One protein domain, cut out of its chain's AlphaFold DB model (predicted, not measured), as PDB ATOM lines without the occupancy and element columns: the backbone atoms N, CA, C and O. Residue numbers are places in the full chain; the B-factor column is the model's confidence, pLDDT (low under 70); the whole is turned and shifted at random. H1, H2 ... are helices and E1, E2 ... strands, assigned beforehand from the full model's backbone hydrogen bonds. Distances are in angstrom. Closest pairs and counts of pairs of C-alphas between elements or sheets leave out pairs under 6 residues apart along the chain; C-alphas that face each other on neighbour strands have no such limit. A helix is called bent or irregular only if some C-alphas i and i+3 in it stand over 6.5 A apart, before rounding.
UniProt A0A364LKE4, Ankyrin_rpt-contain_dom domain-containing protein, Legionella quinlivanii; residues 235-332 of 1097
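Overview. This is residues 235 to 332 of the 1097 residues of the protein "Ankyrin_rpt-contain_dom domain-containing protein" of Legionella quinlivanii (UniProt A0A364LKE4). Two helices, H2 and H4, cross near the middle of a compact cluster, with H1 packed on both of them at one side and H3 at the other side, packed on residues 266 to 271 of H2. A small antiparallel ribbon of two short strands, E1 and E2, lies at one end of the longest axis, and the long link of residues 302 to 313 loops round the opposite end. The printed part has 98 residues, with four named helices and two named strands in the order H1, H2, E1, H3, H4, E2, and its class is mostly helix. It is compact, with a radius of gyration of the C-alphas of 12.9 A, and it spans 40 by 31 by 20 A.

Along the chain. H1 runs from residue 235, C-alpha at (73.019, 123.002, 79.900), to residue 247 over 18.2 A. H2, residues 266 to 280, is 21.5 A long and begins at C-alpha 266, (70.964, 119.037, 60.293). E1 is residues 284 to 286. H3, residues 291 to 301, measures 15.3 A. H4, residues 314 to 328, measures 21.5 A and is irregular, with C-alphas 324 and 327 standing 7.2 A apart. E2, residues 329 to 331, ends at C-alpha 331, (70.147, 118.006, 84.862).

Arrangement. H1 touches H4 at a steep tilt of 50 degrees, opposite ways, the closest C-alphas being those of Gln 236 and Tyr 322, 5.8 A. H1 also touches residues 272 to 277 of H2, closest at the C-alphas of Ala 242 and Ile 273, 5.7 A; they run opposite ways at a steep tilt of 67 degrees, only just short of about perpendicular. H2 and H4 are close but not clearly touching, with the C-alphas of Phe 270 and Thr 321 closest at 7.6 A. H2 touches H3 with residues 266 to 271, at a steep tilt of 59 degrees, the C-alphas of Gln 267 and Thr 295 being closest at 5.6 A. H3 and residues 320 to 324 of H4 only just touch, with 3 pairs of C-alphas within 8 A. H1 and H3 are apart. E1 and E2 are antiparallel, at 147 degrees between their directions; N 285 and O 330 are within hydrogen-bond range at 2.7 A. In H1, H2 and H3 every O i to N i+4 pair is within hydrogen-bond range; in H4, 7 of 11 are.

Size, cuts and confidence. The two C-alphas farthest apart are those of Glu 305 and Gly 332, at 39.9 A. The printed part has no cut. The links from H1 to H2 and from H3 to H4 are long, with 18 and 12 residues. The mean pLDDT of the printed part is 72.7, and 31 residues are under 70, among them residues 247 to 264.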
ATOM      1  N   VAL A 235      73.398 123.617  81.179       68.31
ATOM      2  CA  VAL A 235      73.019 123.002  79.900       68.31
ATOM      3  C   VAL A 235      73.786 123.613  78.728       68.31
ATOM      4  O   VAL A 235      74.201 122.885  77.830       68.31
ATOM      5  N   GLN A 236      74.046 124.922  78.741       76.50
ATOM      6  CA  GLN A 236      74.878 125.573  77.728       76.50
ATOM      7  C   GLN A 236      76.303 125.025  77.751       76.50
ATOM      8  O   GLN A 236      76.840 124.722  76.697       76.50
ATOM      9  N   ALA A 237      76.897 124.826  78.932       72.38
ATOM     10  CA  ALA A 237      78.236 124.242  79.036       72.38
ATOM     11  C   ALA A 237      78.291 122.810  78.471       72.38
ATOM     12  O   ALA A 237      79.224 122.484  77.736       72.38
ATOM     13  N   LEU A 238      77.270 121.993  78.758       76.75
ATOM     14  CA  LEU A 238      77.128 120.635  78.221       76.75
ATOM     15  C   LEU A 238      76.983 120.635  76.694       76.75
ATOM     16  O   LEU A 238      77.651 119.863  76.004       76.75
ATOM     17  N   VAL A 239      76.141 121.524  76.157       80.31
ATOM     18  CA  VAL A 239      75.948 121.666  74.708       80.31
ATOM     19  C   VAL A 239      77.228 122.157  74.034       80.31
ATOM     20  O   VAL A 239      77.656 121.543  73.061       80.31
ATOM     21  N   SER A 240      77.898 123.173  74.579       78.50
ATOM     22  CA  SER A 240      79.160 123.686  74.037       78.50
ATOM     23  C   SER A 240      80.284 122.654  74.059       78.50
ATOM     24  O   SER A 240      81.093 122.594  73.130       78.50
ATOM     25  N   GLU A 241      80.358 121.821  75.099       81.12
ATOM     26  CA  GLU A 241      81.305 120.707  75.146       81.12
ATOM     27  C   GLU A 241      80.984 119.664  74.069       81.12
ATOM     28  O   GLU A 241      81.873 119.272  73.309       81.12
ATOM     29  N   ALA A 242      79.716 119.263  73.948       81.00
ATOM     30  CA  ALA A 242      79.286 118.290  72.953       81.00
ATOM     31  C   ALA A 242      79.511 118.790  71.519       81.00
ATOM     32  O   ALA A 242      80.055 118.050  70.701       81.00
ATOM     33  N   VAL A 243      79.194 120.056  71.223       79.88
ATOM     34  CA  VAL A 243      79.437 120.694  69.916       79.88
ATOM     35  C   VAL A 243      80.921 120.686  69.577       79.88
ATOM     36  O   VAL A 243      81.298 120.278  68.477       79.88
ATOM     37  N   ARG A 244      81.791 121.053  70.526       78.00
ATOM     38  CA  ARG A 244      83.247 121.005  70.327       78.00
ATOM     39  C   ARG A 244      83.741 119.590  70.072       78.00
ATOM     40  O   ARG A 244      84.545 119.389  69.173       78.00
ATOM     41  N   LEU A 245      83.278 118.606  70.839       74.94
ATOM     42  CA  LEU A 245      83.711 117.213  70.686       74.94
ATOM     43  C   LEU A 245      83.260 116.598  69.362       74.94
ATOM     44  O   LEU A 245      84.026 115.851  68.751       74.94
ATOM     45  N   TYR A 246      82.052 116.942  68.922       75.81
ATOM     46  CA  TYR A 246      81.459 116.483  67.669       75.81
ATOM     47  C   TYR A 246      82.127 117.104  66.427       75.81
ATOM     48  O   TYR A 246      82.043 116.560  65.329       75.81
ATOM     49  N   THR A 247      82.829 118.233  66.595       68.56
ATOM     50  CA  THR A 247      83.464 119.003  65.504       68.56
ATOM     51  C   THR A 247      84.999 119.096  65.605       68.56
ATOM     52  O   THR A 247      85.644 119.668  64.726       68.56
ATOM     53  N   ALA A 248      85.628 118.534  66.649       63.59
ATOM     54  CA  ALA A 248      87.068 118.662  66.896       63.59
ATOM     55  C   ALA A 248      87.928 117.766  65.976       63.59
ATOM     56  O   ALA A 248      87.818 116.543  66.049       63.59
ATOM     57  N   PRO A 249      88.910 118.315  65.231       52.78
ATOM     58  CA  PRO A 249      89.687 117.597  64.207       52.78
ATOM     59  C   PRO A 249      90.678 116.531  64.728       52.78
ATOM     60  O   PRO A 249      91.390 115.917  63.935       52.78
ATOM     61  N   HIS A 250      90.767 116.313  66.045       49.62
ATOM     62  CA  HIS A 250      91.698 115.364  66.682       49.62
ATOM     63  C   HIS A 250      91.013 114.158  67.353       49.62
ATOM     64  O   HIS A 250      91.699 113.335  67.958       49.62
ATOM     65  N   ASN A 251      89.686 114.040  67.249       48.88
ATOM     66  CA  ASN A 251      88.936 112.870  67.713       48.88
ATOM     67  C   ASN A 251      88.955 111.733  66.665       48.88
ATOM     68  O   ASN A 251      89.257 111.992  65.498       48.88
ATOM     69  N   PRO A 252      88.666 110.469  67.050       45.31
ATOM     70  CA  PRO A 252      88.647 109.340  66.120       45.31
ATOM     71  C   PRO A 252      87.783 109.629  64.872       45.31
ATOM     72  O   PRO A 252      86.770 110.325  64.987       45.31
ATOM     73  N   PRO A 253      88.131 109.077  63.692       45.69
ATOM     74  CA  PRO A 253      87.439 109.329  62.417       45.69
ATOM     75  C   PRO A 253      85.963 108.886  62.385       45.69
ATOM     76  O   PRO A 253      85.266 109.139  61.413       45.69
ATOM     77  N   GLU A 254      85.483 108.233  63.442       48.16
ATOM     78  CA  GLU A 254      84.092 107.813  63.629       48.16
ATOM     79  C   GLU A 254      83.201 108.918  64.242       48.16
ATOM     80  O   GLU A 254      81.984 108.774  64.230       48.16
ATOM     81  N   ILE A 255      83.786 110.004  64.777       48.22
ATOM     82  CA  ILE A 255      83.080 111.074  65.528       48.22
ATOM     83  C   ILE A 255      83.261 112.463  64.878       48.22
ATOM     84  O   ILE A 255      82.579 113.418  65.233       48.22
ATOM     85  N   THR A 256      84.177 112.607  63.918       45.66
ATOM     86  CA  THR A 256      84.531 113.901  63.318       45.66
ATOM     87  C   THR A 256      83.671 114.222  62.097       45.66
ATOM     88  O   THR A 256      83.956 113.760  60.994       45.66
ATOM     89  N   HIS A 257      82.651 115.064  62.281       57.22
ATOM     90  CA  HIS A 257      81.863 115.619  61.177       57.22
ATOM     91  C   HIS A 257      82.356 117.017  60.792       57.22
ATOM     92  O   HIS A 257      82.687 117.844  61.644       57.22
ATOM     93  N   ASN A 258      82.432 117.282  59.488       58.94
ATOM     94  CA  ASN A 258      82.865 118.575  58.963       58.94
ATOM     95  C   ASN A 258      81.750 119.611  59.204       58.94
ATOM     96  O   ASN A 258      80.587 119.312  58.939       58.94
ATOM     97  N   LEU A 259      82.072 120.828  59.666       58.78
ATOM     98  CA  LEU A 259      81.076 121.900  59.901       58.78
ATOM     99  C   LEU A 259      80.225 122.199  58.645       58.78
ATOM    100  O   LEU A 259      79.079 122.626  58.759       58.78
ATOM    101  N   SER A 260      80.747 121.882  57.457       57.38
ATOM    102  CA  SER A 260      80.044 121.976  56.175       57.38
ATOM    103  C   SER A 260      78.918 120.946  55.964       57.38
ATOM    104  O   SER A 260      78.130 121.106  55.035       57.38
ATOM    105  N   GLU A 261      78.800 119.900  56.794       58.78
ATOM    106  CA  GLU A 261      77.722 118.899  56.709       58.78
ATOM    107  C   GLU A 261      76.454 119.308  57.485       58.78
ATOM    108  O   GLU A 261      75.390 118.723  57.273       58.78
ATOM    109  N   ILE A 262      76.530 120.341  58.333       63.12
ATOM    110  CA  ILE A 262      75.459 120.748  59.264       63.12
ATOM    111  C   ILE A 262      74.196 121.225  58.535       63.12
ATOM    112  O   ILE A 262      73.083 120.931  58.975       63.12
ATOM    113  N   THR A 263      74.326 121.899  57.393       60.03
ATOM    114  CA  THR A 263      73.168 122.292  56.567       60.03
ATOM    115  C   THR A 263      72.633 121.122  55.733       60.03
ATOM    116  O   THR A 263      71.424 121.006  55.519       60.03
ATOM    117  N   SER A 264      73.512 120.193  55.334       66.19
ATOM    118  CA  SER A 264      73.158 119.029  54.511       66.19
ATOM    119  C   SER A 264      72.442 117.914  55.289       66.19
ATOM    120  O   SER A 264      71.579 117.238  54.728       66.19
ATOM    121  N   ASN A 265      72.752 117.740  56.581       75.25
ATOM    122  CA  ASN A 265      72.143 116.727  57.448       75.25
ATOM    123  C   ASN A 265      71.962 117.230  58.893       75.25
ATOM    124  O   ASN A 265      72.418 116.629  59.868       75.25
ATOM    125  N   THR A 266      71.259 118.354  59.022       76.56
ATOM    126  CA  THR A 266      70.964 119.037  60.293       76.56
ATOM    127  C   THR A 266      70.318 118.120  61.337       76.56
ATOM    128  O   THR A 266      70.596 118.227  62.529       76.56
ATOM    129  N   GLN A 267      69.487 117.175  60.890       81.75
ATOM    130  CA  GLN A 267      68.818 116.228  61.775       81.75
ATOM    131  C   GLN A 267      69.816 115.283  62.460       81.75
ATOM    132  O   GLN A 267      69.737 115.092  63.673       81.75
ATOM    133  N   ALA A 268      70.769 114.720  61.706       79.12
ATOM    134  CA  ALA A 268      71.801 113.848  62.264       79.12
ATOM    135  C   ALA A 268      72.746 114.606  63.204       79.12
ATOM    136  O   ALA A 268      73.155 114.054  64.223       79.12
ATOM    137  N   PHE A 269      73.028 115.879  62.908       82.19
ATOM    138  CA  PHE A 269      73.821 116.746  63.777       82.19
ATOM    139  C   PHE A 269      73.164 116.922  65.156       82.19
ATOM    140  O   PHE A 269      73.774 116.581  66.168       82.19
ATOM    141  N   PHE A 270      71.898 117.357  65.225       84.56
ATOM    142  CA  PHE A 270      71.211 117.517  66.516       84.56
ATOM    143  C   PHE A 270      71.038 116.195  67.268       84.56
ATOM    144  O   PHE A 270      71.190 116.166  68.489       84.56
ATOM    145  N   GLN A 271      70.769 115.097  66.555       84.75
ATOM    146  CA  GLN A 271      70.723 113.757  67.149       84.75
ATOM    147  C   GLN A 271      72.070 113.358  67.754       84.75
ATOM    148  O   GLN A 271      72.112 112.870  68.880       84.75
ATOM    149  N   GLY A 272      73.162 113.591  67.025       80.69
ATOM    150  CA  GLY A 272      74.518 113.286  67.462       80.69
ATOM    151  C   GLY A 272      74.914 114.064  68.712       80.69
ATOM    152  O   GLY A 272      75.346 113.454  69.684       80.69
ATOM    153  N   ILE A 273      74.692 115.381  68.726       84.94
ATOM    154  CA  ILE A 273      74.953 116.234  69.896       84.94
ATOM    155  C   ILE A 273      74.145 115.766  71.107       84.94
ATOM    156  O   ILE A 273      74.696 115.589  72.190       84.94
ATOM    157  N   TYR A 274      72.847 115.525  70.923       85.56
ATOM    158  CA  TYR A 274      71.963 115.124  72.010       85.56
ATOM    159  C   TYR A 274      72.345 113.767  72.618       85.56
ATOM    160  O   TYR A 274      72.421 113.630  73.839       85.56
ATOM    161  N   LEU A 275      72.646 112.772  71.777       83.62
ATOM    162  CA  LEU A 275      73.098 111.456  72.232       83.62
ATOM    163  C   LEU A 275      74.457 111.528  72.936       83.62
ATOM    164  O   LEU A 275      74.641 110.868  73.955       83.62
ATOM    165  N   LEU A 276      75.378 112.359  72.442       82.31
ATOM    166  CA  LEU A 276      76.706 112.530  73.035       82.31
ATOM    167  C   LEU A 276      76.631 113.134  74.447       82.31
ATOM    168  O   LEU A 276      77.393 112.734  75.329       82.31
ATOM    169  N   ILE A 277      75.686 114.054  74.679       81.88
ATOM    170  CA  ILE A 277      75.403 114.612  76.010       81.88
ATOM    171  C   ILE A 277      74.883 113.512  76.941       81.88
ATOM    172  O   ILE A 277      75.408 113.353  78.040       81.88
ATOM    173  N   LEU A 278      73.902 112.719  76.497       81.88
ATOM    174  CA  LEU A 278      73.328 111.634  77.303       81.88
ATOM    175  C   LEU A 278      74.331 110.516  77.625       81.88
ATOM    176  O   LEU A 278      74.274 109.936  78.706       81.88
ATOM    177  N   GLU A 279      75.248 110.205  76.707       80.44
ATOM    178  CA  GLU A 279      76.261 109.162  76.906       80.44
ATOM    179  C   GLU A 279      77.340 109.583  77.916       80.44
ATOM    180  O   GLU A 279      77.789 108.767  78.721       80.44
ATOM    181  N   ARG A 280      77.758 110.856  77.892       75.62
ATOM    182  CA  ARG A 280      78.830 111.362  78.763       75.62
ATOM    183  C   ARG A 280      78.361 111.886  80.113       75.62
ATOM    184  O   ARG A 280      79.154 111.865  81.052       75.62
ATOM    185  N   HIS A 281      77.112 112.325  80.211       73.62
ATOM    186  CA  HIS A 281      76.554 112.946  81.407       73.62
ATOM    187  C   HIS A 281      75.356 112.141  81.915       73.62
ATOM    188  O   HIS A 281      74.207 112.505  81.650       73.62
ATOM    189  N   PRO A 282      75.589 111.033  82.647       68.00
ATOM    190  CA  PRO A 282      74.520 110.181  83.172       68.00
ATOM    191  C   PRO A 282      73.581 110.904  84.156       68.00
ATOM    192  O   PRO A 282      72.497 110.408  84.451       68.00
ATOM    193  N   GLU A 283      73.973 112.074  84.664       58.06
ATOM    194  CA  GLU A 283      73.145 112.995  85.443       58.06
ATOM    195  C   GLU A 283      72.061 113.723  84.628       58.06
ATOM    196  O   GLU A 283      71.179 114.344  85.220       58.06
ATOM    197  N   VAL A 284      72.090 113.664  83.295       71.44
ATOM    198  CA  VAL A 284      71.121 114.333  82.421       71.44
ATOM    199  C   VAL A 284      69.899 113.443  82.163       71.44
ATOM    200  O   VAL A 284      69.998 112.318  81.682       71.44
ATOM    201  N   ILE A 285      68.713 113.985  82.428       71.12
ATOM    202  CA  ILE A 285      67.410 113.435  82.058       71.12
ATOM    203  C   ILE A 285      67.044 113.979  80.674       71.12
ATOM    204  O   ILE A 285      66.744 115.166  80.516       71.12
ATOM    205  N   GLY A 286      67.065 113.100  79.677       66.12
ATOM    206  CA  GLY A 286      66.637 113.421  78.321       66.12
ATOM    207  C   GLY A 286      65.124 113.288  78.114       66.12
ATOM    208  O   GLY A 286      64.531 112.283  78.509       66.12
ATOM    209  N   GLU A 287      64.496 114.281  77.480       76.38
ATOM    210  CA  GLU A 287      63.117 114.190  76.978       76.38
ATOM    211  C   GLU A 287      63.041 113.697  75.522       76.38
ATOM    212  O   GLU A 287      63.999 113.775  74.761       76.38
ATOM    213  N   ALA A 288      61.888 113.170  75.102       76.25
ATOM    214  CA  ALA A 288      61.710 112.718  73.724       76.25
ATOM    215  C   ALA A 288      61.710 113.912  72.752       76.25
ATOM    216  O   ALA A 288      60.824 114.764  72.809       76.25
ATOM    217  N   ILE A 289      62.687 113.944  71.844       82.25
ATOM    218  CA  ILE A 289      62.865 115.021  70.869       82.25
ATOM    219  C   ILE A 289      62.349 114.601  69.486       82.25
ATOM    220  O   ILE A 289      62.777 113.583  68.938       82.25
ATOM    221  N   ASP A 290      61.496 115.430  68.877       85.38
ATOM    222  CA  ASP A 290      61.220 115.360  67.439       85.38
ATOM    223  C   ASP A 290      62.258 116.174  66.651       85.38
ATOM    224  O   ASP A 290      62.140 117.386  66.443       85.38
ATOM    225  N   PHE A 291      63.298 115.479  66.198       84.88
ATOM    226  CA  PHE A 291      64.402 116.092  65.467       84.88
ATOM    227  C   PHE A 291      64.002 116.646  64.088       84.88
ATOM    228  O   PHE A 291      64.725 117.491  63.553       84.88
ATOM    229  N   ALA A 292      62.869 116.222  63.511       79.38
ATOM    230  CA  ALA A 292      62.384 116.765  62.241       79.38
ATOM    231  C   ALA A 292      61.884 118.207  62.421       79.38
ATOM    232  O   ALA A 292      62.332 119.109  61.714       79.38
ATOM    233  N   THR A 293      61.057 118.447  63.443       81.06
ATOM    234  CA  THR A 293      60.552 119.786  63.793       81.06
ATOM    235  C   THR A 293      61.685 120.744  64.193       81.06
ATOM    236  O   THR A 293      61.701 121.913  63.800       81.06
ATOM    237  N   LEU A 294      62.688 120.248  64.925       82.69
ATOM    238  CA  LEU A 294      63.901 121.008  65.258       82.69
ATOM    239  C   LEU A 294      64.698 121.426  64.023       82.69
ATOM    240  O   LEU A 294      65.149 122.566  63.926       82.69
ATOM    241  N   THR A 295      64.826 120.511  63.063       83.12
ATOM    242  CA  THR A 295      65.505 120.774  61.793       83.12
ATOM    243  C   THR A 295      64.772 121.836  60.978       83.12
ATOM    244  O   THR A 295      65.413 122.738  60.441       83.12
ATOM    245  N   GLU A 296      63.440 121.776  60.904       82.69
ATOM    246  CA  GLU A 296      62.645 122.814  60.235       82.69
ATOM    247  C   GLU A 296      62.805 124.177  60.914       82.69
ATOM    248  O   GLU A 296      63.025 125.175  60.230       82.69
ATOM    249  N   THR A 297      62.774 124.215  62.248       83.44
ATOM    250  CA  THR A 297      62.939 125.452  63.031       83.44
ATOM    251  C   THR A 297      64.318 126.078  62.807       83.44
ATOM    252  O   THR A 297      64.426 127.290  62.621       83.44
ATOM    253  N   PHE A 298      65.368 125.253  62.752       83.00
ATOM    254  CA  PHE A 298      66.720 125.700  62.428       83.00
ATOM    255  C   PHE A 298      66.805 126.275  61.007       83.00
ATOM    256  O   PHE A 298      67.307 127.380  60.830       83.00
ATOM    257  N   LYS A 299      66.251 125.583  60.001       80.69
ATOM    258  CA  LYS A 299      66.257 126.045  58.599       80.69
ATOM    259  C   LYS A 299      65.446 127.326  58.377       80.69
ATOM    260  O   LYS A 299      65.806 128.126  57.521       80.69
ATOM    261  N   LEU A 300      64.368 127.529  59.138       81.88
ATOM    262  CA  LEU A 300      63.570 128.761  59.121       81.88
ATOM    263  C   LEU A 300      64.315 129.948  59.741       81.88
ATOM    264  O   LEU A 300      64.200 131.064  59.242       81.88
ATOM    265  N   GLY A 301      65.054 129.716  60.830       75.88
ATOM    266  CA  GLY A 301      65.851 130.748  61.497       75.88
ATOM    267  C   GLY A 301      67.152 131.086  60.766       75.88
ATOM    268  O   GLY A 301      67.618 132.220  60.851       75.88
ATOM    269  N   TYR A 302      67.711 130.119  60.036       77.38
ATOM    270  CA  TYR A 302      68.995 130.224  59.347       77.38
ATOM    271  C   TYR A 302      68.886 129.655  57.921       77.38
ATOM    272  O   TYR A 302      69.341 128.537  57.661       77.38
ATOM    273  N   PRO A 303      68.254 130.389  56.987       76.69
ATOM    274  CA  PRO A 303      68.119 129.942  55.606       76.69
ATOM    275  C   PRO A 303      69.492 129.836  54.923       76.69
ATOM    276  O   PRO A 303      70.356 130.696  55.103       76.69
ATOM    277  N   GLU A 304      69.687 128.798  54.100       72.12
ATOM    278  CA  GLU A 304      70.966 128.529  53.409       72.12
ATOM    279  C   GLU A 304      71.439 129.692  52.520       72.12
ATOM    280  O   GLU A 304      72.642 129.847  52.316       72.12
ATOM    281  N   GLU A 305      70.516 130.513  52.008       72.38
ATOM    282  CA  GLU A 305      70.831 131.686  51.180       72.38
ATOM    283  C   GLU A 305      71.636 132.744  51.956       72.38
ATOM    284  O   GLU A 305      72.574 133.329  51.409       72.38
ATOM    285  N   ASP A 306      71.312 132.942  53.237       70.50
ATOM    286  CA  ASP A 306      71.959 133.931  54.106       70.50
ATOM    287  C   ASP A 306      73.138 133.331  54.896       70.50
ATOM    288  O   ASP A 306      74.106 134.034  55.211       70.50
ATOM    289  N   TYR A 307      73.096 132.018  55.165       70.19
ATOM    290  CA  TYR A 307      74.066 131.288  55.997       70.19
ATOM    291  C   TYR A 307      74.607 130.018  55.309       70.19
ATOM    292  O   TYR A 307      74.306 128.897  55.737       70.19
ATOM    293  N   PRO A 308      75.429 130.161  54.252       68.56
ATOM    294  CA  PRO A 308      75.980 129.023  53.522       68.56
ATOM    295  C   PRO A 308      76.944 128.183  54.377       68.56
ATOM    296  O   PRO A 308      77.604 128.681  55.291       68.56
ATOM    297  N   ALA A 309      77.022 126.886  54.063       65.25
ATOM    298  CA  ALA A 309      77.695 125.850  54.858       65.25
ATOM    299  C   ALA A 309      79.184 126.123  55.160       65.25
ATOM    300  O   ALA A 309      79.728 125.619  56.136       65.25
ATOM    301  N   ASP A 310      79.849 126.912  54.318       64.75
ATOM    302  CA  ASP A 310      81.262 127.284  54.413       64.75
ATOM    303  C   ASP A 310      81.535 128.469  55.356       64.75
ATOM    304  O   ASP A 310      82.696 128.763  55.645       64.75
ATOM    305  N   LYS A 311      80.488 129.145  55.845       65.06
ATOM    306  CA  LYS A 311      80.595 130.309  56.739       65.06
ATOM    307  C   LYS A 311      80.323 130.013  58.213       65.06
ATOM    308  O   LYS A 311      80.473 130.919  59.029       65.06
ATOM    309  N   TRP A 312      79.926 128.789  58.557       70.75
ATOM    310  CA  TRP A 312      79.709 128.397  59.949       70.75
ATOM    311  C   TRP A 312      81.042 128.146  60.654       70.75
ATOM    312  O   TRP A 312      81.841 127.315  60.223       70.75
ATOM    313  N   ASP A 313      81.263 128.839  61.767       69.06
ATOM    314  CA  ASP A 313      82.329 128.545  62.717       69.06
ATOM    315  C   ASP A 313      81.761 127.955  64.020       69.06
ATOM    316  O   ASP A 313      80.548 127.892  64.245       69.06
ATOM    317  N   LEU A 314      82.663 127.467  64.874       66.75
ATOM    318  CA  LEU A 314      82.330 126.855  66.165       66.75
ATOM    319  C   LEU A 314      81.506 127.788  67.057       66.75
ATOM    320  O   LEU A 314      80.597 127.331  67.736       66.75
ATOM    321  N   GLU A 315      81.821 129.081  67.061       64.00
ATOM    322  CA  GLU A 315      81.144 130.074  67.898       64.00
ATOM    323  C   GLU A 315      79.751 130.417  67.338       64.00
ATOM    324  O   GLU A 315      78.792 130.574  68.095       64.00
ATOM    325  N   GLY A 316      79.613 130.431  66.009       70.44
ATOM    326  CA  GLY A 316      78.369 130.679  65.293       70.44
ATOM    327  C   GLY A 316      77.344 129.552  65.397       70.44
ATOM    328  O   GLY A 316      76.154 129.852  65.445       70.44
ATOM    329  N   ILE A 317      77.761 128.279  65.475       78.00
ATOM    330  CA  ILE A 317      76.831 127.135  65.592       78.00
ATOM    331  C   ILE A 317      76.443 126.795  67.039       78.00
ATOM    332  O   ILE A 317      75.369 126.235  67.282       78.00
ATOM    333  N   ASP A 318      77.277 127.163  68.010       76.06
ATOM    334  CA  ASP A 318      77.082 126.828  69.423       76.06
ATOM    335  C   ASP A 318      75.818 127.482  70.004       76.06
ATOM    336  O   ASP A 318      74.966 126.825  70.607       76.06
ATOM    337  N   SER A 319      75.631 128.778  69.735       78.25
ATOM    338  CA  SER A 319      74.479 129.536  70.233       78.25
ATOM    339  C   SER A 319      73.125 129.039  69.682       78.25
ATOM    340  O   SER A 319      72.222 128.807  70.494       78.25
ATOM    341  N   PRO A 320      72.957 128.804  68.365       82.19
ATOM    342  CA  PRO A 320      71.750 128.188  67.808       82.19
ATOM    343  C   PRO A 320      71.478 126.782  68.348       82.19
ATOM    344  O   PRO A 320      70.330 126.441  68.632       82.19
ATOM    345  N   THR A 321      72.528 125.971  68.519       82.88
ATOM    346  CA  THR A 321      72.399 124.590  69.004       82.88
ATOM    347  C   THR A 321      71.905 124.556  70.443       82.88
ATOM    348  O   THR A 321      70.956 123.837  70.757       82.88
ATOM    349  N   TYR A 322      72.479 125.393  71.307       83.69
ATOM    350  CA  TYR A 322      72.003 125.567  72.675       83.69
ATOM    351  C   TYR A 322      70.558 126.078  72.716       83.69
ATOM    352  O   TYR A 322      69.729 125.504  73.420       83.69
ATOM    353  N   ALA A 323      70.220 127.106  71.931       81.56
ATOM    354  CA  ALA A 323      68.878 127.690  71.928       81.56
ATOM    355  C   ALA A 323      67.774 126.671  71.596       81.56
ATOM    356  O   ALA A 323      66.673 126.776  72.132       81.56
ATOM    357  N   LEU A 324      68.085 125.703  70.733       84.00
ATOM    358  CA  LEU A 324      67.166 124.674  70.264       84.00
ATOM    359  C   LEU A 324      67.107 123.433  71.170       84.00
ATOM    360  O   LEU A 324      66.046 122.823  71.286       84.00
ATOM    361  N   LEU A 325      68.212 123.054  71.821       82.12
ATOM    362  CA  LEU A 325      68.275 121.847  72.657       82.12
ATOM    363  C   LEU A 325      68.020 122.091  74.150       82.12
ATOM    364  O   LEU A 325      67.656 121.145  74.850       82.12
ATOM    365  N   LYS A 326      68.183 123.324  74.649       79.06
ATOM    366  CA  LYS A 326      68.120 123.635  76.090       79.06
ATOM    367  C   LYS A 326      66.844 123.157  76.791       79.06
ATOM    368  O   LYS A 326      66.908 122.709  77.927       79.06
ATOM    369  N   ASP A 327      65.699 123.203  76.107       77.06
ATOM    370  CA  ASP A 327      64.402 122.869  76.706       77.06
ATOM    371  C   ASP A 327      64.215 121.345  76.875       77.06
ATOM    372  O   ASP A 327      63.353 120.909  77.636       77.06
ATOM    373  N   PHE A 328      65.052 120.534  76.212       77.00
ATOM    374  CA  PHE A 328      64.977 119.067  76.187       77.00
ATOM    375  C   PHE A 328      66.059 118.365  77.027       77.00
ATOM    376  O   PHE A 328      66.107 117.128  77.079       77.00
ATOM    377  N   ILE A 329      66.942 119.140  77.663       75.88
ATOM    378  CA  ILE A 329      68.048 118.667  78.499       75.88
ATOM    379  C   ILE A 329      67.784 119.124  79.935       75.88
ATOM    380  O   ILE A 329      67.817 120.315  80.234       75.88
ATOM    381  N   LYS A 330      67.538 118.180  80.849       70.12
ATOM    382  CA  LYS A 330      67.346 118.468  82.280       70.12
ATOM    383  C   LYS A 330      68.456 117.824  83.094       70.12
ATOM    384  O   LYS A 330      68.681 116.633  82.969       70.12
ATOM    385  N   ILE A 331      69.132 118.571  83.958       63.97
ATOM    386  CA  ILE A 331      70.147 118.006  84.862       63.97
ATOM    387  C   ILE A 331      69.437 117.516  86.131       63.97
ATOM    388  O   ILE A 331      68.717 118.279  86.774       63.97
ATOM    389  N   GLY A 332      69.592 116.236  86.469       55.62
ATOM    390  CA  GLY A 332      69.045 115.631  87.681       55.62
ATOM    391  C   GLY A 332      69.698 116.188  88.949       55.62
ATOM    392  O   GLY A 332      70.880 116.532  88.954       55.62
TER     393      GLY A 332